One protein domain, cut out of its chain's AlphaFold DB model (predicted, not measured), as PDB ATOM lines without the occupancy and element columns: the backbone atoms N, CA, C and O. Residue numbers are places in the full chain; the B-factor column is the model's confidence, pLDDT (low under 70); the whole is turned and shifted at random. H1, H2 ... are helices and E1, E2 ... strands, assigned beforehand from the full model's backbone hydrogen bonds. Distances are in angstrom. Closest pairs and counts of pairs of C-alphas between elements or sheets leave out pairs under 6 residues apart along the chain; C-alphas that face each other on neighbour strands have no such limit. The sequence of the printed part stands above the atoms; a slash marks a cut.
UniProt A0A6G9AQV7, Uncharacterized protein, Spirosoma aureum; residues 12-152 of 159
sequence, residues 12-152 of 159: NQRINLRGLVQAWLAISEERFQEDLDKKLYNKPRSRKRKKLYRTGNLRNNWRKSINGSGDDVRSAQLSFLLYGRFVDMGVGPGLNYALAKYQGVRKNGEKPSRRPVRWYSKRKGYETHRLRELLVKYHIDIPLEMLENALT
ATOM      1  N   ASN A  12     105.645 143.318  52.774       75.56
ATOM      2  CA  ASN A  12     104.437 144.112  53.009       75.56
ATOM      3  C   ASN A  12     103.406 143.354  53.858       75.56
ATOM      4  O   ASN A  12     102.759 143.931  54.732       75.56
ATOM      5  N   GLN A  13     103.274 142.041  53.645       73.38
ATOM      6  CA  GLN A  13     102.381 141.188  54.431       73.38
ATOM      7  C   GLN A  13     102.866 141.051  55.879       73.38
ATOM      8  O   GLN A  13     102.049 141.088  56.799       73.38
ATOM      9  N   ARG A  14     104.184 140.970  56.103       73.12
ATOM     10  CA  ARG A  14     104.783 140.928  57.447       73.12
ATOM     11  C   ARG A  14     104.561 142.224  58.225       73.12
ATOM     12  O   ARG A  14     104.135 142.178  59.380       73.12
ATOM     13  N   ILE A  15     104.761 143.376  57.584       76.38
ATOM     14  CA  ILE A  15     104.496 144.693  58.188       76.38
ATOM     15  C   ILE A  15     103.012 144.821  58.560       76.38
ATOM     16  O   ILE A  15     102.680 145.195  59.689       76.38
ATOM     17  N   ASN A  16     102.111 144.438  57.649       80.56
ATOM     18  CA  ASN A  16     100.668 144.466  57.894       80.56
ATOM     19  C   ASN A  16     100.252 143.516  59.028       80.56
ATOM     20  O   ASN A  16      99.456 143.900  59.887       80.56
ATOM     21  N   LEU A  17     100.827 142.311  59.087       81.50
ATOM     22  CA  LEU A  17     100.610 141.353  60.175       81.50
ATOM     23  C   LEU A  17     101.040 141.936  61.523       81.50
ATOM     24  O   LEU A  17     100.288 141.878  62.499       81.50
ATOM     25  N   ARG A  18     102.234 142.530  61.586       82.88
ATOM     26  CA  ARG A  18     102.742 143.165  62.804       82.88
ATOM     27  C   ARG A  18     101.826 144.288  63.271       82.88
ATOM     28  O   ARG A  18     101.466 144.317  64.448       82.88
ATOM     29  N   GLY A  19     101.409 145.163  62.355       85.75
ATOM     30  CA  GLY A  19     100.463 146.240  62.643       85.75
ATOM     31  C   GLY A  19      99.123 145.713  63.163       85.75
ATOM     32  O   GLY A  19      98.613 146.199  64.174       85.75
ATOM     33  N   LEU A  20      98.591 144.660  62.539       86.81
ATOM     34  CA  LEU A  20      97.347 144.008  62.948       86.81
ATOM     35  C   LEU A  20      97.443 143.421  64.356       86.81
ATOM     36  O   LEU A  20      96.570 143.670  65.187       86.81
ATOM     37  N   VAL A  21      98.501 142.660  64.644       86.62
ATOM     38  CA  VAL A  21      98.714 142.039  65.959       86.62
ATOM     39  C   VAL A  21      98.902 143.109  67.034       86.62
ATOM     40  O   VAL A  21      98.355 142.984  68.130       86.62
ATOM     41  N   GLN A  22      99.619 144.191  66.723       89.00
ATOM     42  CA  GLN A  22      99.803 145.318  67.634       89.00
ATOM     43  C   GLN A  22      98.480 146.031  67.941       89.00
ATOM     44  O   GLN A  22      98.185 146.297  69.110       89.00
ATOM     45  N   ALA A  23      97.665 146.292  66.918       90.25
ATOM     46  CA  ALA A  23      96.340 146.882  67.079       90.25
ATOM     47  C   ALA A  23      95.413 145.963  67.889       90.25
ATOM     48  O   ALA A  23      94.741 146.411  68.820       90.25
ATOM     49  N   TRP A  24      95.429 144.660  67.598       90.62
ATOM     50  CA  TRP A  24      94.664 143.669  68.347       90.62
ATOM     51  C   TRP A  24      95.081 143.603  69.822       90.62
ATOM     52  O   TRP A  24      94.206 143.554  70.686       90.62
ATOM     53  N   LEU A  25      96.381 143.651  70.137       90.56
ATOM     54  CA  LEU A  25      96.869 143.673  71.522       90.56
ATOM     55  C   LEU A  25      96.351 144.899  72.282       90.56
ATOM     56  O   LEU A  25      95.941 144.764  73.435       90.56
ATOM     57  N   ALA A  26      96.348 146.074  71.646       91.00
ATOM     58  CA  ALA A  26      95.851 147.305  72.253       91.00
ATOM     59  C   ALA A  26      94.340 147.242  72.540       91.00
ATOM     60  O   ALA A  26      93.921 147.506  73.664       91.00
ATOM     61  N   ILE A  27      93.539 146.810  71.562       92.75
ATOM     62  CA  ILE A  27      92.082 146.656  71.724       92.75
ATOM     63  C   ILE A  27      91.757 145.577  72.765       92.75
ATOM     64  O   ILE A  27      90.847 145.728  73.582       92.75
ATOM     65  N   SER A  28      92.503 144.471  72.749       91.19
ATOM     66  CA  SER A  28      92.326 143.389  73.715       91.19
ATOM     67  C   SER A  28      92.578 143.885  75.133       91.19
ATOM     68  O   SER A  28      91.758 143.636  76.013       91.19
ATOM     69  N   GLU A  29      93.689 144.593  75.357       91.50
ATOM     70  CA  GLU A  29      94.039 145.195  76.646       91.50
ATOM     71  C   GLU A  29      92.904 146.075  77.184       91.50
ATOM     72  O   GLU A  29      92.457 145.860  78.312       91.50
ATOM     73  N   GLU A  30      92.382 146.988  76.365       93.44
ATOM     74  CA  GLU A  30      91.267 147.866  76.731       93.44
ATOM     75  C   GLU A  30      90.032 147.062  77.162       93.44
ATOM     76  O   GLU A  30      89.538 147.208  78.281       93.44
ATOM     77  N   ARG A  31      89.583 146.111  76.339       92.56
ATOM     78  CA  ARG A  31      88.408 145.275  76.648       92.56
ATOM     79  C   ARG A  31      88.599 144.401  77.877       92.56
ATOM     80  O   ARG A  31      87.649 144.093  78.605       92.56
ATOM     81  N   PHE A  32      89.822 143.940  78.113       91.06
ATOM     82  CA  PHE A  32      90.148 143.227  79.335       91.06
ATOM     83  C   PHE A  32      90.074 144.144  80.559       91.06
ATOM     84  O   PHE A  32      89.560 143.708  81.594       91.06
ATOM     85  N   GLN A  33      90.558 145.384  80.452       91.00
ATOM     86  CA  GLN A  33      90.446 146.391  81.505       91.00
ATOM     87  C   GLN A  33      88.981 146.763  81.772       91.00
ATOM     88  O   GLN A  33      88.591 146.829  82.933       91.00
ATOM     89  N   GLU A  34      88.132 146.878  80.750       92.19
ATOM     90  CA  GLU A  34      86.685 147.083  80.921       92.19
ATOM     91  C   GLU A  34      86.025 145.938  81.704       92.19
ATOM     92  O   GLU A  34      85.277 146.152  82.664       92.19
ATOM     93  N   ASP A  35      86.316 144.692  81.322       90.75
ATOM     94  CA  ASP A  35      85.808 143.500  82.003       90.75
ATOM     95  C   ASP A  35      86.293 143.438  83.459       90.75
ATOM     96  O   ASP A  35      85.543 143.029  84.360       90.75
ATOM     97  N   LEU A  36      87.549 143.828  83.689       89.75
ATOM     98  CA  LEU A  36      88.155 143.945  85.007       89.75
ATOM     99  C   LEU A  36      87.447 145.023  85.831       89.75
ATOM    100  O   LEU A  36      87.034 144.744  86.958       89.75
ATOM    101  N   ASP A  37      87.235 146.209  85.276       89.81
ATOM    102  CA  ASP A  37      86.579 147.321  85.949       89.81
ATOM    103  C   ASP A  37      85.133 146.958  86.295       89.81
ATOM    104  O   ASP A  37      84.741 147.005  87.463       89.81
ATOM    105  N   LYS A  38      84.364 146.426  85.344       89.31
ATOM    106  CA  LYS A  38      82.981 145.976  85.563       89.31
ATOM    107  C   LYS A  38      82.858 144.901  86.647       89.31
ATOM    108  O   LYS A  38      81.919 144.907  87.449       89.31
ATOM    109  N   LYS A  39      83.772 143.926  86.677       85.81
ATOM    110  CA  LYS A  39      83.677 142.776  87.598       85.81
ATOM    111  C   LYS A  39      84.340 143.032  88.943       85.81
ATOM    112  O   LYS A  39      83.922 142.412  89.928       85.81
ATOM    113  N   LEU A  40      85.346 143.902  88.983       85.31
ATOM    114  CA  LEU A  40      86.164 144.168  90.155       85.31
ATOM    115  C   LEU A  40      86.042 145.611  90.631       85.31
ATOM    116  O   LEU A  40      85.575 145.783  91.755       85.31
ATOM    117  N   TYR A  41      86.458 146.613  89.855       84.88
ATOM    118  CA  TYR A  41      86.654 147.978  90.367       84.88
ATOM    119  C   TYR A  41      85.357 148.778  90.548       84.88
ATOM    120  O   TYR A  41      85.156 149.349  91.620       84.88
ATOM    121  N   ASN A  42      84.426 148.698  89.603       86.38
ATOM    122  CA  ASN A  42      83.176 149.467  89.590       86.38
ATOM    123  C   ASN A  42      82.084 148.874  90.490       86.38
ATOM    124  O   ASN A  42      81.021 149.464  90.660       86.38
ATOM    125  N   LYS A  43      82.318 147.704  91.102       81.44
ATOM    126  CA  LYS A  43      81.339 147.114  92.023       81.44
ATOM    127  C   LYS A  43      81.311 147.860  93.361       81.44
ATOM    128  O   LYS A  43      82.357 147.910  94.028       81.44
ATOM    129  N   PRO A  44      80.129 148.328  93.813       71.81
ATOM    130  CA  PRO A  44      79.989 148.945  95.122       71.81
ATOM    131  C   PRO A  44      80.375 147.939  96.210       71.81
ATOM    132  O   PRO A  44      79.983 146.768  96.197       71.81
ATOM    133  N   ARG A  45      81.207 148.380  97.156       68.06
ATOM    134  CA  ARG A  45      81.638 147.562  98.295       68.06
ATOM    135  C   ARG A  45      80.774 147.867  99.510       68.06
ATOM    136  O   ARG A  45      80.502 149.027  99.804       68.06
ATOM    137  N   SER A  46      80.400 146.827 100.261       66.81
ATOM    138  CA  SER A  46      79.760 147.030 101.565       66.81
ATOM    139  C   SER A  46      80.697 147.811 102.494       66.81
ATOM    140  O   SER A  46      81.921 147.705 102.375       66.81
ATOM    141  N   ARG A  47      80.143 148.582 103.439       60.34
ATOM    142  CA  ARG A  47      80.923 149.421 104.371       60.34
ATOM    143  C   ARG A  47      82.020 148.631 105.111       60.34
ATOM    144  O   ARG A  47      83.131 149.131 105.245       60.34
ATOM    145  N   LYS A  48      81.771 147.358 105.457       59.91
ATOM    146  CA  LYS A  48      82.763 146.444 106.069       59.91
ATOM    147  C   LYS A  48      83.960 146.125 105.153       59.91
ATOM    148  O   LYS A  48      85.043 145.819 105.631       59.91
ATOM    149  N   ARG A  49      83.780 146.208 103.830       58.06
ATOM    150  CA  ARG A  49      84.787 145.893 102.799       58.06
ATOM    151  C   ARG A  49      85.606 147.105 102.345       58.06
ATOM    152  O   ARG A  49      86.552 146.910 101.587       58.06
ATOM    153  N   LYS A  50      85.279 148.326 102.795       55.75
ATOM    154  CA  LYS A  50      86.091 149.528 102.518       55.75
ATOM    155  C   LYS A  50      87.494 149.445 103.139       55.75
ATOM    156  O   LYS A  50      88.411 150.033 102.590       55.75
ATOM    157  N   LYS A  51      87.672 148.662 104.215       53.62
ATOM    158  CA  LYS A  51      88.979 148.442 104.867       53.62
ATOM    159  C   LYS A  51      89.980 147.623 104.033       53.62
ATOM    160  O   LYS A  51      91.170 147.688 104.299       53.62
ATOM    161  N   LEU A  52      89.532 146.856 103.032       62.09
ATOM    162  CA  LEU A  52      90.432 146.128 102.126       62.09
ATOM    163  C   LEU A  52      90.833 147.055 100.976       62.09
ATOM    164  O   LEU A  52      90.066 147.216 100.026       62.09
ATOM    165  N   TYR A  53      92.012 147.665 101.058       67.81
ATOM    166  CA  TYR A  53      92.521 148.552 100.012       67.81
ATOM    167  C   TYR A  53      92.684 147.790  98.684       67.81
ATOM    168  O   TYR A  53      93.181 146.662  98.669       67.81
ATOM    169  N   ARG A  54      92.223 148.370  97.568       76.62
ATOM    170  CA  ARG A  54      92.620 147.907  96.230       76.62
ATOM    171  C   ARG A  54      93.862 148.694  95.864       76.62
ATOM    172  O   ARG A  54      93.809 149.914  95.840       76.62
ATOM    173  N   THR A  55      94.946 147.997  95.578       81.69
ATOM    174  CA  THR A  55      96.193 148.618  95.135       81.69
ATOM    175  C   THR A  55      96.040 149.261  93.762       81.69
ATOM    176  O   THR A  55      96.700 150.250  93.483       81.69
ATOM    177  N   GLY A  56      95.175 148.711  92.901       83.69
ATOM    178  CA  GLY A  56      95.066 149.153  91.507       83.69
ATOM    179  C   GLY A  56      96.184 148.598  90.620       83.69
ATOM    180  O   GLY A  56      96.156 148.773  89.401       83.69
ATOM    181  N   ASN A  57      97.137 147.861  91.196       84.12
ATOM    182  CA  ASN A  57      98.294 147.341  90.481       84.12
ATOM    183  C   ASN A  57      97.900 146.373  89.368       84.12
ATOM    184  O   ASN A  57      98.562 146.369  88.333       84.12
ATOM    185  N   LEU A  58      96.824 145.592  89.536       84.75
ATOM    186  CA  LEU A  58      96.328 144.737  88.458       84.75
ATOM    187  C   LEU A  58      95.824 145.549  87.255       84.75
ATOM    188  O   LEU A  58      95.911 145.075  86.129       84.75
ATOM    189  N   ARG A  59      95.259 146.736  87.486       86.38
ATOM    190  CA  ARG A  59      94.705 147.579  86.423       86.38
ATOM    191  C   ARG A  59      95.801 148.341  85.685       86.38
ATOM    192  O   ARG A  59      95.748 148.445  84.471       86.38
ATOM    193  N   ASN A  60      96.797 148.825  86.422       87.06
ATOM    194  CA  ASN A  60      97.788 149.756  85.886       87.06
ATOM    195  C   ASN A  60      99.018 149.062  85.278       87.06
ATOM    196  O   ASN A  60      99.710 149.659  84.465       87.06
ATOM    197  N   ASN A  61      99.308 147.812  85.659       86.81
ATOM    198  CA  ASN A  61     100.517 147.107  85.222       86.81
ATOM    199  C   ASN A  61     100.191 146.013  84.207       86.81
ATOM    200  O   ASN A  61     100.167 144.818  84.531       86.81
ATOM    201  N   TRP A  62      99.945 146.451  82.980       88.44
ATOM    202  CA  TRP A  62      99.811 145.597  81.810       88.44
ATOM    203  C   TRP A  62     101.065 145.726  80.958       88.44
ATOM    204  O   TRP A  62     101.649 146.800  80.831       88.44
ATOM    205  N   ARG A  63     101.524 144.605  80.414       88.25
ATOM    206  CA  ARG A  63     102.658 144.555  79.495       88.25
ATOM    207  C   ARG A  63     102.231 143.799  78.258       88.25
ATOM    208  O   ARG A  63     101.804 142.644  78.353       88.25
ATOM    209  N   LYS A  64     102.386 144.450  77.114       88.25
ATOM    210  CA  LYS A  64     102.211 143.865  75.791       88.25
ATOM    211  C   LYS A  64     103.560 143.815  75.091       88.25
ATOM    212  O   LYS A  64     104.306 144.790  75.134       88.25
ATOM    213  N   SER A  65     103.876 142.692  74.471       85.12
ATOM    214  CA  SER A  65     105.058 142.560  73.628       85.12
ATOM    215  C   SER A  65     104.732 141.732  72.397       85.12
ATOM    216  O   SER A  65     103.869 140.856  72.419       85.12
ATOM    217  N   ILE A  66     105.428 142.036  71.311       83.19
ATOM    218  CA  ILE A  66     105.462 141.211  70.113       83.19
ATOM    219  C   ILE A  66     106.896 140.712  70.031       83.19
ATOM    220  O   ILE A  66     107.818 141.522  69.980       83.19
ATOM    221  N   ASN A  67     107.089 139.398  70.085       81.62
ATOM    222  CA  ASN A  67     108.412 138.804  69.977       81.62
ATOM    223  C   ASN A  67     108.626 138.351  68.532       81.62
ATOM    224  O   ASN A  67     107.797 137.632  67.965       81.62
ATOM    225  N   GLY A  68     109.752 138.759  67.960       70.62
ATOM    226  CA  GLY A  68     110.086 138.572  66.555       70.62
ATOM    227  C   GLY A  68     111.417 139.245  66.219       70.62
ATOM    228  O   GLY A  68     111.915 140.036  67.022       70.62
ATOM    229  N   SER A  69     112.012 138.901  65.078       70.81
ATOM    230  CA  SER A  69     113.256 139.517  64.598       70.81
ATOM    231  C   SER A  69     112.960 140.338  63.346       70.81
ATOM    232  O   SER A  69     112.404 139.807  62.387       70.81
ATOM    233  N   GLY A  70     113.313 141.626  63.349       73.12
ATOM    234  CA  GLY A  70     112.988 142.536  62.246       73.12
ATOM    235  C   GLY A  70     111.476 142.656  62.034       73.12
ATOM    236  O   GLY A  70     110.756 143.051  62.954       73.12
ATOM    237  N   ASP A  71     111.015 142.296  60.835       68.38
ATOM    238  CA  ASP A  71     109.600 142.315  60.435       68.38
ATOM    239  C   ASP A  71     108.860 140.991  60.693       68.38
ATOM    240  O   ASP A  71     107.641 140.930  60.557       68.38
ATOM    241  N   ASP A  72     109.565 139.934  61.102       71.19
ATOM    242  CA  ASP A  72     108.959 138.646  61.454       71.19
ATOM    243  C   ASP A  72     108.214 138.745  62.797       71.19
ATOM    244  O   ASP A  72     108.748 139.258  63.783       71.19
ATOM    245  N   VAL A  73     106.987 138.223  62.859       73.31
ATOM    246  CA  VAL A  73     106.165 138.139  64.073       73.31
ATOM    247  C   VAL A  73     106.053 136.678  64.482       73.31
ATOM    248  O   VAL A  73     105.295 135.927  63.883       73.31
ATOM    249  N   ARG A  74     106.747 136.283  65.556       72.81
ATOM    250  CA  ARG A  74     106.756 134.887  66.029       72.81
ATOM    251  C   ARG A  74     105.740 134.612  67.126       72.81
ATOM    252  O   ARG A  74     105.183 133.520  67.194       72.81
ATOM    253  N   SER A  75     105.539 135.574  68.025       75.25
ATOM    254  CA  SER A  75     104.545 135.472  69.098       75.25
ATOM    255  C   SER A  75     104.078 136.843  69.576       75.25
ATOM    256  O   SER A  75     104.825 137.819  69.541       75.25
ATOM    257  N   ALA A  76     102.844 136.898  70.063       80.94
ATOM    258  CA  ALA A  76     102.280 138.046  70.759       80.94
ATOM    259  C   ALA A  76     102.086 137.681  72.230       80.94
ATOM    260  O   ALA A  76     101.640 136.580  72.535       80.94
ATOM    261  N   GLN A  77     102.398 138.589  73.145       83.88
ATOM    262  CA  GLN A  77     102.254 138.359  74.574       83.88
ATOM    263  C   GLN A  77     101.506 139.523  75.212       83.88
ATOM    264  O   GLN A  77     101.873 140.685  75.052       83.88
ATOM    265  N   LEU A  78     100.479 139.189  75.993       84.94
ATOM    266  CA  LEU A  78      99.777 140.113  76.877       84.94
ATOM    267  C   LEU A  78      99.864 139.572  78.301       84.94
ATOM    268  O   LEU A  78      99.448 138.448  78.583       84.94
ATOM    269  N   SER A  79     100.434 140.357  79.205       85.38
ATOM    270  CA  SER A  79     100.696 139.946  80.583       85.38
ATOM    271  C   SER A  79     100.286 141.022  81.580       85.38
ATOM    272  O   SER A  79     100.318 142.214  81.290       85.38
ATOM    273  N   PHE A  80      99.878 140.583  82.767       84.19
ATOM    274  CA  PHE A  80      99.434 141.439  83.863       84.19
ATOM    275  C   PHE A  80      99.858 140.832  85.204       84.19
ATOM    276  O   PHE A  80     100.130 139.631  85.308       84.19
ATOM    277  N   LEU A  81      99.883 141.647  86.260       80.56
ATOM    278  CA  LEU A  81     100.327 141.206  87.585       80.56
ATOM    279  C   LEU A  81      99.359 140.202  88.235       80.56
ATOM    280  O   LEU A  81      98.333 140.562  88.817       80.56
ATOM    281  N   LEU A  82      99.739 138.922  88.228       70.19
ATOM    282  CA  LEU A  82      99.004 137.845  88.904       70.19
ATOM    283  C   LEU A  82      98.930 138.036  90.421       70.19
ATOM    284  O   LEU A  82      97.898 137.735  91.008       70.19
ATOM    285  N   TYR A  83      99.977 138.556  91.063       65.88
ATOM    286  CA  TYR A  83      99.943 138.830  92.503       65.88
ATOM    287  C   TYR A  83      98.978 139.981  92.839       65.88
ATOM    288  O   TYR A  83      98.117 139.833  93.709       65.88
ATOM    289  N   GLY A  84      99.032 141.079  92.070       63.97
ATOM    290  CA  GLY A  84      98.104 142.212  92.198       63.97
ATOM    291  C   GLY A  84      96.638 141.782  92.095       63.97
ATOM    292  O   GLY A  84      95.789 142.267  92.840       63.97
ATOM    293  N   ARG A  85      96.349 140.761  91.276       73.75
ATOM    294  CA  ARG A  85      95.016 140.150  91.169       73.75
ATOM    295  C   ARG A  85      94.457 139.658  92.502       73.75
ATOM    296  O   ARG A  85      93.284 139.895  92.783       73.75
ATOM    297  N   PHE A  86      95.246 138.947  93.302       75.75
ATOM    298  CA  PHE A  86      94.764 138.381  94.566       75.75
ATOM    299  C   PHE A  86      94.539 139.462  95.619       75.75
ATOM    300  O   PHE A  86      93.534 139.422  96.339       75.75
ATOM    301  N   VAL A  87      95.429 140.453  95.649       76.06
ATOM    302  CA  VAL A  87      95.340 141.603  96.550       76.06
ATOM    303  C   VAL A  87      94.112 142.456  96.213       76.06
ATOM    304  O   VAL A  87      93.247 142.640  97.070       76.06
ATOM    305  N   ASP A  88      93.937 142.862  94.952       75.88
ATOM    306  CA  ASP A  88      92.827 143.732  94.524       75.88
ATOM    307  C   ASP A  88      91.447 143.054  94.669       75.88
ATOM    308  O   ASP A  88      90.426 143.699  94.943       75.88
ATOM    309  N   MET A  89      91.402 141.720  94.575       77.44
ATOM    310  CA  MET A  89      90.201 140.912  94.839       77.44
ATOM    311  C   MET A  89      89.915 140.681  96.326       77.44
ATOM    312  O   MET A  89      88.829 140.193  96.678       77.44
ATOM    313  N   GLY A  90      90.846 141.056  97.204       73.12
ATOM    314  CA  GLY A  90      90.753 140.863  98.646       73.12
ATOM    315  C   GLY A  90      90.821 139.394  99.053       73.12
ATOM    316  O   GLY A  90      90.167 139.011 100.014       73.12
ATOM    317  N   VAL A  91      91.534 138.555  98.296       75.31
ATOM    318  CA  VAL A  91      91.789 137.149  98.668       75.31
ATOM    319  C   VAL A  91      92.794 137.064  99.833       75.31
ATOM    320  O   VAL A  91      92.751 136.134 100.644       75.31
ATOM    321  N   GLY A  92      93.612 138.108  99.978       67.75
ATOM    322  CA  GLY A  92      94.588 138.289 101.047       67.75
ATOM    323  C   GLY A  92      96.028 138.147 100.543       67.75
ATOM    324  O   GLY A  92      96.245 137.583  99.467       67.75
ATOM    325  N   PRO A  93      97.006 138.673 101.297       66.81
ATOM    326  CA  PRO A  93      98.423 138.484 101.000       66.81
ATOM    327  C   PRO A  93      98.824 137.006 101.156       66.81
ATOM    328  O   PRO A  93      98.210 136.260 101.916       66.81
ATOM    329  N   GLY A  94      99.855 136.575 100.423       65.19
ATOM    330  CA  GLY A  94     100.459 135.241 100.576       65.19
ATOM    331  C   GLY A  94      99.778 134.090  99.823       65.19
ATOM    332  O   GLY A  94     100.210 132.947  99.959       65.19
ATOM    333  N   LEU A  95      98.752 134.361  99.009       67.94
ATOM    334  CA  LEU A  95      98.166 133.359  98.114       67.94
ATOM    335  C   LEU A  95      98.696 133.550  96.685       67.94
ATOM    336  O   LEU A  95      98.291 134.471  95.979       67.94
ATOM    337  N   ASN A  96      99.608 132.674  96.261       69.94
ATOM    338  CA  ASN A  96     100.050 132.597  94.866       69.94
ATOM    339  C   ASN A  96      98.982 131.881  94.012       69.94
ATOM    340  O   ASN A  96      98.198 131.082  94.524       69.94
ATOM    341  N   TYR A  97      98.959 132.124  92.702       70.75
ATOM    342  CA  TYR A  97      98.062 131.456  91.760       70.75
ATOM    343  C   TYR A  97      98.168 129.933  91.815       70.75
ATOM    344  O   TYR A  97      97.138 129.261  91.838       70.75
ATOM    345  N   ALA A  98      99.388 129.395  91.897       70.19
ATOM    346  CA  ALA A  98      99.607 127.959  92.034       70.19
ATOM    347  C   ALA A  98      98.962 127.413  93.321       70.19
ATOM    348  O   ALA A  98      98.168 126.478  93.263       70.19
ATOM    349  N   LEU A  99      99.194 128.069  94.463       70.81
ATOM    350  CA  LEU A  99      98.584 127.693  95.744       70.81
ATOM    351  C   LEU A  99      97.053 127.771  95.683       70.81
ATOM    352  O   LEU A  99      96.365 126.851  96.112       70.81
ATOM    353  N   ALA A 100      96.507 128.827  95.076       69.88
ATOM    354  CA  ALA A 100      95.067 129.004  94.911       69.88
ATOM    355  C   ALA A 100      94.421 127.945  94.000       69.88
ATOM    356  O   ALA A 100      93.252 127.613  94.197       69.88
ATOM    357  N   LYS A 101      95.149 127.466  92.983       70.06
ATOM    358  CA  LYS A 101      94.653 126.503  91.990       70.06
ATOM    359  C   LYS A 101      94.767 125.057  92.474       70.06
ATOM    360  O   LYS A 101      93.832 124.300  92.247       70.06
ATOM    361  N   TYR A 102      95.889 124.695  93.096       73.25
ATOM    362  CA  TYR A 102      96.227 123.299  93.400       73.25
ATOM    363  C   TYR A 102      96.003 122.917  94.862       73.25
ATOM    364  O   TYR A 102      95.500 121.834  95.124       73.25
ATOM    365  N   GLN A 103      96.336 123.795  95.811       73.38
ATOM    366  CA  GLN A 103      96.162 123.492  97.236       73.38
ATOM    367  C   GLN A 103      94.832 124.020  97.771       73.38
ATOM    368  O   GLN A 103      94.163 123.351  98.547       73.38
ATOM    369  N   GLY A 104      94.427 125.226  97.367       68.50
ATOM    370  CA  GLY A 104      93.264 125.890  97.953       68.50
ATOM    371  C   GLY A 104      93.460 126.224  99.436       68.50
ATOM    372  O   GLY A 104      92.475 126.389 100.153       68.50
ATOM    373  N   VAL A 105      94.711 126.325  99.889       72.75
ATOM    374  CA  VAL A 105      95.106 126.617 101.269       72.75
ATOM    375  C   VAL A 105      96.221 127.669 101.250       72.75
ATOM    376  O   VAL A 105      97.000 127.754 100.299       72.75
ATOM    377  N   ARG A 106      96.254 128.539 102.258       71.75
ATOM    378  CA  ARG A 106      97.321 129.526 102.474       71.75
ATOM    379  C   ARG A 106      98.570 128.858 103.059       71.75
ATOM    380  O   ARG A 106      98.505 127.748 103.573       71.75
ATOM    381  N   LYS A 107      99.700 129.578 103.060       72.38
ATOM    382  CA  LYS A 107     100.969 129.104 103.652       72.38
ATOM    383  C   LYS A 107     100.835 128.700 105.133       72.38
ATOM    384  O   LYS A 107     101.581 127.850 105.592       72.38
ATOM    385  N   ASN A 108      99.881 129.281 105.859       77.19
ATOM    386  CA  ASN A 108      99.575 128.971 107.259       77.19
ATOM    387  C   ASN A 108      98.566 127.817 107.450       77.19
ATOM    388  O   ASN A 108      98.096 127.618 108.563       77.19
ATOM    389  N   GLY A 109      98.178 127.087 106.399       76.00
ATOM    390  CA  GLY A 109      97.225 125.973 106.509       76.00
ATOM    391  C   GLY A 109      95.746 126.386 106.512       76.00
ATOM    392  O   GLY A 109      94.861 125.533 106.477       76.00
ATOM    393  N   GLU A 110      95.441 127.685 106.475       79.31
ATOM    394  CA  GLU A 110      94.060 128.166 106.448       79.31
ATOM    395  C   GLU A 110      93.459 128.144 105.040       79.31
ATOM    396  O   GLU A 110      94.068 128.585 104.059       79.31
ATOM    397  N   LYS A 111      92.196 127.721 104.935       78.38
ATOM    398  CA  LYS A 111      91.435 127.861 103.689       78.38
ATOM    399  C   LYS A 111      91.168 129.351 103.418       78.38
ATOM    400  O   LYS A 111      90.686 130.063 104.302       78.38
ATOM    401  N   PRO A 112      91.426 129.858 102.199       74.50
ATOM    402  CA  PRO A 112      91.126 131.235 101.870       74.50
ATOM    403  C   PRO A 112      89.610 131.427 101.897       74.50
ATOM    404  O   PRO A 112      88.866 130.796 101.149       74.50
ATOM    405  N   SER A 113      89.152 132.360 102.729       76.62
ATOM    406  CA  SER A 113      87.732 132.729 102.829       76.62
ATOM    407  C   SER A 113      87.145 133.215 101.491       76.62
ATOM    408  O   SER A 113      85.938 133.153 101.263       76.62
ATOM    409  N   ARG A 114      87.991 133.700 100.569       75.06
ATOM    410  CA  ARG A 114      87.584 134.268  99.278       75.06
ATOM    411  C   ARG A 114      88.314 133.599  98.123       75.06
ATOM    412  O   ARG A 114      89.507 133.329  98.202       75.06
ATOM    413  N   ARG A 115      87.601 133.409  97.013       78.69
ATOM    414  CA  ARG A 115      88.165 132.912  95.752       78.69
ATOM    415  C   ARG A 115      88.417 134.068  94.777       78.69
ATOM    416  O   ARG A 115      87.621 135.012  94.744       78.69
ATOM    417  N   PRO A 116      89.495 134.017  93.974       80.19
ATOM    418  CA  PRO A 116      89.749 135.019  92.948       80.19
ATOM    419  C   PRO A 116      88.659 134.977  91.871       80.19
ATOM    420  O   PRO A 116      88.279 133.915  91.374       80.19
ATOM    421  N   VAL A 117      88.189 136.148  91.451       82.25
ATOM    422  CA  VAL A 117      87.237 136.276  90.345       82.25
ATOM    423  C   VAL A 117      87.949 135.960  89.026       82.25
ATOM    424  O   VAL A 117      89.053 136.446  88.750       82.25
ATOM    425  N   ARG A 118      87.325 135.132  88.184       81.81
ATOM    426  CA  ARG A 118      87.786 134.824  86.821       81.81
ATOM    427  C   ARG A 118      87.248 135.873  85.839       81.81
ATOM    428  O   ARG A 118      86.338 135.599  85.067       81.81
ATOM    429  N   TRP A 119      87.759 137.102  85.911       83.31
ATOM    430  CA  TRP A 119      87.260 138.201  85.072       83.31
ATOM    431  C   TRP A 119      87.659 138.056  83.596       83.31
ATOM    432  O   TRP A 119      86.823 138.333  82.743       83.31
ATOM    433  N   TYR A 120      88.855 137.534  83.300       82.94
ATOM    434  CA  TYR A 120      89.396 137.433  81.938       82.94
ATOM    435  C   TYR A 120      89.019 136.158  81.174       82.94
ATOM    436  O   TYR A 120      89.251 136.099  79.976       82.94
ATOM    437  N   SER A 121      88.474 135.113  81.811       81.88
ATOM    438  CA  SER A 121      88.406 133.782  81.172       81.88
ATOM    439  C   SER A 121      87.536 133.749  79.913       81.88
ATOM    440  O   SER A 121      87.954 133.195  78.905       81.88
ATOM    441  N   LYS A 122      86.350 134.373  79.956       87.50
ATOM    442  CA  LYS A 122      85.458 134.471  78.788       87.50
ATOM    443  C   LYS A 122      86.038 135.393  77.711       87.50
ATOM    444  O   LYS A 122      86.037 135.036  76.540       87.50
ATOM    445  N   ARG A 123      86.571 136.550  78.125       89.25
ATOM    446  CA  ARG A 123      87.173 137.538  77.219       89.25
ATOM    447  C   ARG A 123      88.383 136.968  76.486       89.25
ATOM    448  O   ARG A 123      88.503 137.183  75.294       89.25
ATOM    449  N   LYS A 124      89.216 136.178  77.169       86.75
ATOM    450  CA  LYS A 124      90.356 135.482  76.565       86.75
ATOM    451  C   LYS A 124      89.924 134.625  75.382       86.75
ATOM    452  O   LYS A 124      90.440 134.840  74.300       86.75
ATOM    453  N   GLY A 125      88.963 133.718  75.574       86.00
ATOM    454  CA  GLY A 125      88.492 132.863  74.479       86.00
ATOM    455  C   GLY A 125      87.947 133.670  73.298       86.00
ATOM    456  O   GLY A 125      88.272 133.377  72.152       86.00
ATOM    457  N   TYR A 126      87.187 134.731  73.585       90.50
ATOM    458  CA  TYR A 126      86.669 135.631  72.554       90.50
ATOM    459  C   TYR A 126      87.786 136.340  71.773       90.50
ATOM    460  O   TYR A 126      87.779 136.306  70.548       90.50
ATOM    461  N   GLU A 127      88.765 136.945  72.452       88.25
ATOM    462  CA  GLU A 127      89.853 137.664  71.776       88.25
ATOM    463  C   GLU A 127      90.776 136.716  70.997       88.25
ATOM    464  O   GLU A 127      91.227 137.073  69.912       88.25
ATOM    465  N   THR A 128      91.004 135.490  71.485       85.62
ATOM    466  CA  THR A 128      91.722 134.449  70.727       85.62
ATOM    467  C   THR A 128      90.987 134.095  69.436       85.62
ATOM    468  O   THR A 128      91.600 134.055  68.369       85.62
ATOM    469  N   HIS A 129      89.671 133.875  69.508       86.19
ATOM    470  CA  HIS A 129      88.859 133.587  68.325       86.19
ATOM    471  C   HIS A 129      88.832 134.775  67.358       86.19
ATOM    472  O   HIS A 129      88.960 134.604  66.149       86.19
ATOM    473  N   ARG A 130      88.732 135.997  67.887       87.50
ATOM    474  CA  ARG A 130      88.725 137.212  67.073       87.50
ATOM    475  C   ARG A 130      90.048 137.429  66.350       87.50
ATOM    476  O   ARG A 130      90.041 137.808  65.184       87.50
ATOM    477  N   LEU A 131      91.174 137.174  67.015       85.69
ATOM    478  CA  LEU A 131      92.482 137.219  66.367       85.69
ATOM    479  C   LEU A 131      92.558 136.207  65.224       85.69
ATOM    480  O   LEU A 131      93.030 136.551  64.148       85.69
ATOM    481  N   ARG A 132      92.027 134.995  65.419       78.88
ATOM    482  CA  ARG A 132      91.945 133.987  64.356       78.88
ATOM    483  C   ARG A 132      91.131 134.478  63.161       78.88
ATOM    484  O   ARG A 132      91.608 134.382  62.040       78.88
ATOM    485  N   GLU A 133      89.934 135.015  63.387       84.94
ATOM    486  CA  GLU A 133      89.106 135.575  62.307       84.94
ATOM    487  C   GLU A 133      89.854 136.654  61.520       84.94
ATOM    488  O   GLU A 133      89.774 136.697  60.296       84.94
ATOM    489  N   LEU A 134      90.593 137.519  62.222       84.19
ATOM    490  CA  LEU A 134      91.410 138.547  61.590       84.19
ATOM    491  C   LEU A 134      92.541 137.925  60.764       84.19
ATOM    492  O   LEU A 134      92.701 138.291  59.609       84.19
ATOM    493  N   LEU A 135      93.277 136.957  61.304       79.38
ATOM    494  CA  LEU A 135      94.377 136.299  60.591       79.38
ATOM    495  C   LEU A 135      93.896 135.558  59.334       79.38
ATOM    496  O   LEU A 135      94.495 135.720  58.275       79.38
ATOM    497  N   VAL A 136      92.767 134.846  59.414       78.56
ATOM    498  CA  VAL A 136      92.146 134.181  58.253       78.56
ATOM    499  C   VAL A 136      91.703 135.209  57.210       78.56
ATOM    500  O   VAL A 136      91.977 135.041  56.026       78.56
ATOM    501  N   LYS A 137      91.064 136.309  57.636       76.56
ATOM    502  CA  LYS A 137      90.618 137.379  56.728       76.56
ATOM    503  C   LYS A 137      91.773 137.998  55.936       76.56
ATOM    504  O   LYS A 137      91.561 138.434  54.810       76.56
ATOM    505  N   TYR A 138      92.968 138.049  56.519       69.69
ATOM    506  CA  TYR A 138      94.169 138.577  55.871       69.69
ATOM    507  C   TYR A 138      95.106 137.472  55.344       69.69
ATOM    508  O   TYR A 138      96.289 137.732  55.143       69.69
ATOM    509  N   HIS A 139      94.564 136.276  55.064       57.81
ATOM    510  CA  HIS A 139      95.231 135.151  54.392       57.81
ATOM    511  C   HIS A 139      96.448 134.569  55.124       57.81
ATOM    512  O   HIS A 139      97.483 134.296  54.519       57.81
ATOM    513  N   ILE A 140      96.322 134.349  56.433       60.62
ATOM    514  CA  ILE A 140      97.345 133.672  57.232       60.62
ATOM    515  C   ILE A 140      96.692 132.484  57.945       60.62
ATOM    516  O   ILE A 140      96.067 132.631  58.999       60.62
ATOM    517  N   ASP A 141      96.815 131.297  57.349       54.47
ATOM    518  CA  ASP A 141      96.308 130.048  57.920       54.47
ATOM    519  C   ASP A 141      97.212 129.597  59.075       54.47
ATOM    520  O   ASP A 141      98.296 129.055  58.870       54.47
ATOM    521  N   ILE A 142      96.781 129.845  60.316       55.53
ATOM    522  CA  ILE A 142      97.523 129.455  61.526       55.53
ATOM    523  C   ILE A 142      96.723 128.421  62.335       55.53
ATOM    524  O   ILE A 142      95.546 128.656  62.636       55.53
ATOM    525  N   PRO A 143      97.343 127.297  62.750       52.50
ATOM    526  CA  PRO A 143      96.700 126.288  63.588       52.50
ATOM    527  C   PRO A 143      96.439 126.774  65.030       52.50
ATOM    528  O   PRO A 143      97.222 127.516  65.625       52.50
ATOM    529  N   LEU A 144      95.322 126.311  65.610       48.62
ATOM    530  CA  LEU A 144      94.753 126.733  66.906       48.62
ATOM    531  C   LEU A 144      95.754 126.667  68.082       48.62
ATOM    532  O   LEU A 144      95.804 127.575  68.913       48.62
ATOM    533  N   GLU A 145      96.579 125.622  68.122       47.69
ATOM    534  CA  GLU A 145      97.525 125.340  69.212       47.69
ATOM    535  C   GLU A 145      98.637 126.401  69.344       47.69
ATOM    536  O   GLU A 145      99.180 126.616  70.431       47.69
ATOM    537  N   MET A 146      98.953 127.124  68.262       54.03
ATOM    538  CA  MET A 146      99.955 128.198  68.278       54.03
ATOM    539  C   MET A 146      99.452 129.464  68.988       54.03
ATOM    540  O   MET A 146     100.203 130.111  69.720       54.03
ATOM    541  N   LEU A 147      98.169 129.807  68.825       53.78
ATOM    542  CA  LEU A 147      97.566 131.003  69.431       53.78
ATOM    543  C   LEU A 147      97.250 130.811  70.920       53.78
ATOM    544  O   LEU A 147      97.337 131.758  71.706       53.78
ATOM    545  N   GLU A 148      96.917 129.590  71.338       50.38
ATOM    546  CA  GLU A 148      96.650 129.295  72.748       50.38
ATOM    547  C   GLU A 148      97.903 129.449  73.624       50.38
ATOM    548  O   GLU A 148      97.810 129.940  74.756       50.38
ATOM    549  N   ASN A 149      99.087 129.141  73.087       53.47
ATOM    550  CA  ASN A 149     100.364 129.333  73.778       53.47
ATOM    551  C   ASN A 149     100.760 130.816  73.914       53.47
ATOM    552  O   ASN A 149     101.324 131.208  74.935       53.47
ATOM    553  N   ALA A 150     100.385 131.670  72.957       52.88
ATOM    554  CA  ALA A 150     100.645 133.116  72.995       52.88
ATOM    555  C   ALA A 150      99.937 133.833  74.173       52.88
ATOM    556  O   ALA A 150     100.414 134.835  74.707       52.88
ATOM    557  N   LEU A 151      98.809 133.284  74.642       48.66
ATOM    558  CA  LEU A 151      97.980 133.873  75.701       48.66
ATOM    559  C   LEU A 151      98.080 133.151  77.055       48.66
ATOM    560  O   LEU A 151      97.259 133.406  77.952       48.66
ATOM    561  N   THR A 152      99.035 132.232  77.242       44.84
ATOM    562  CA  THR A 152      99.117 131.423  78.470       44.84
ATOM    563  C   THR A 152     100.538 131.335  79.043       44.84
ATOM    564  O   THR A 152     101.357 130.541  78.615       44.84
TER     565      THR A 152
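What this domain is: This is residues 12 to 152 of the 159 residues of an uncharacterized protein of Spirosoma aureum (UniProt A0A6G9AQV7). A long helix, H1, has the hairpin of E1 and E2 along one side and a shorter helix, H5, along another, while H6 lies between H5 and E2 on the side away from H1. Beyond one end of the hairpin is a small head: H2 and H3 pack together, with H4 and long loops beyond them, and residues 43 to 48 stick out. The printed part has 141 residues, with six named helices and two named strands in the order H1, H2, E1, E2, H3, H4, H5, H6; the sheet, E1 - E2, is antiparallel and the class is mostly helix. The whole is loose, with a radius of gyration of the C-alphas of 18.0 A, and elongated, spanning 57 by 30 by 24 A.

How they stand to each other: E1, residues 62 to 67, and E2, residues 75 to 80, form a hairpin, antiparallel at 166 degrees; N 65 and O 77 are within hydrogen-bond range at 2.9 A, as are N 77 and O 65 at 2.8 A. H1, residues 12 to 41, comes closest to E1 at the C-alphas of Leu 25 and Lys 64, 6.8 A apart. With residues 21 to 35 alone, H1 touches H5, residues 121 to 137, at a shallow tilt of 20 degrees, opposite ways; their closest C-alphas, Ser 28 and Glu 127, are 6.5 A apart. H6, residues 144 to 150, comes nearest E2 at the C-alphas of Ala 76 and Ala 150, 5.7 A. H6 is close to H5 but not clearly touching, Leu 147 to Thr 128 being the closest C-alphas at 6.9 A. H2, residues 57 to 60, touches H3, residues 82 to 88, the C-alphas of Leu 58 and Gly 84 being closest at 4.8 A. H4, residues 97 to 103, is close to H3 but not clearly touching, about perpendicular at 88 degrees, with C-alphas 82 and 97 closest at 7.1 A. Every O i to N i+4 pair is within hydrogen-bond range in H1 and H4, against 2 of 3 in H3, 12 of 13 in H5 and 1 of 3 in H6, where 2 of 4 O i to N i+3 pairs are; H2 is too short for an O i to N i+4 pair.

Where its parts are: E1 measures 16.1 A and E2 16.7 A from first to last C-alpha. H1 runs 41.6 A from C-alpha 12 at (104.437, 144.112, 53.009) to C-alpha 41 at (86.654, 147.978, 90.367), and H5 runs 24.8 A. H6 ends at C-alpha 150, (100.645, 133.116, 72.995).

The domain as a whole: The two farthest C-alphas, Asn 12 and Lys 48, are 57.4 A apart. The printed part has no cut. The links H1 to H2 and H4 to H5 are long. Mean pLDDT of the printed part is 76.4; 34 residues are under 70, among them residues 45 to 53 and 138 to 152.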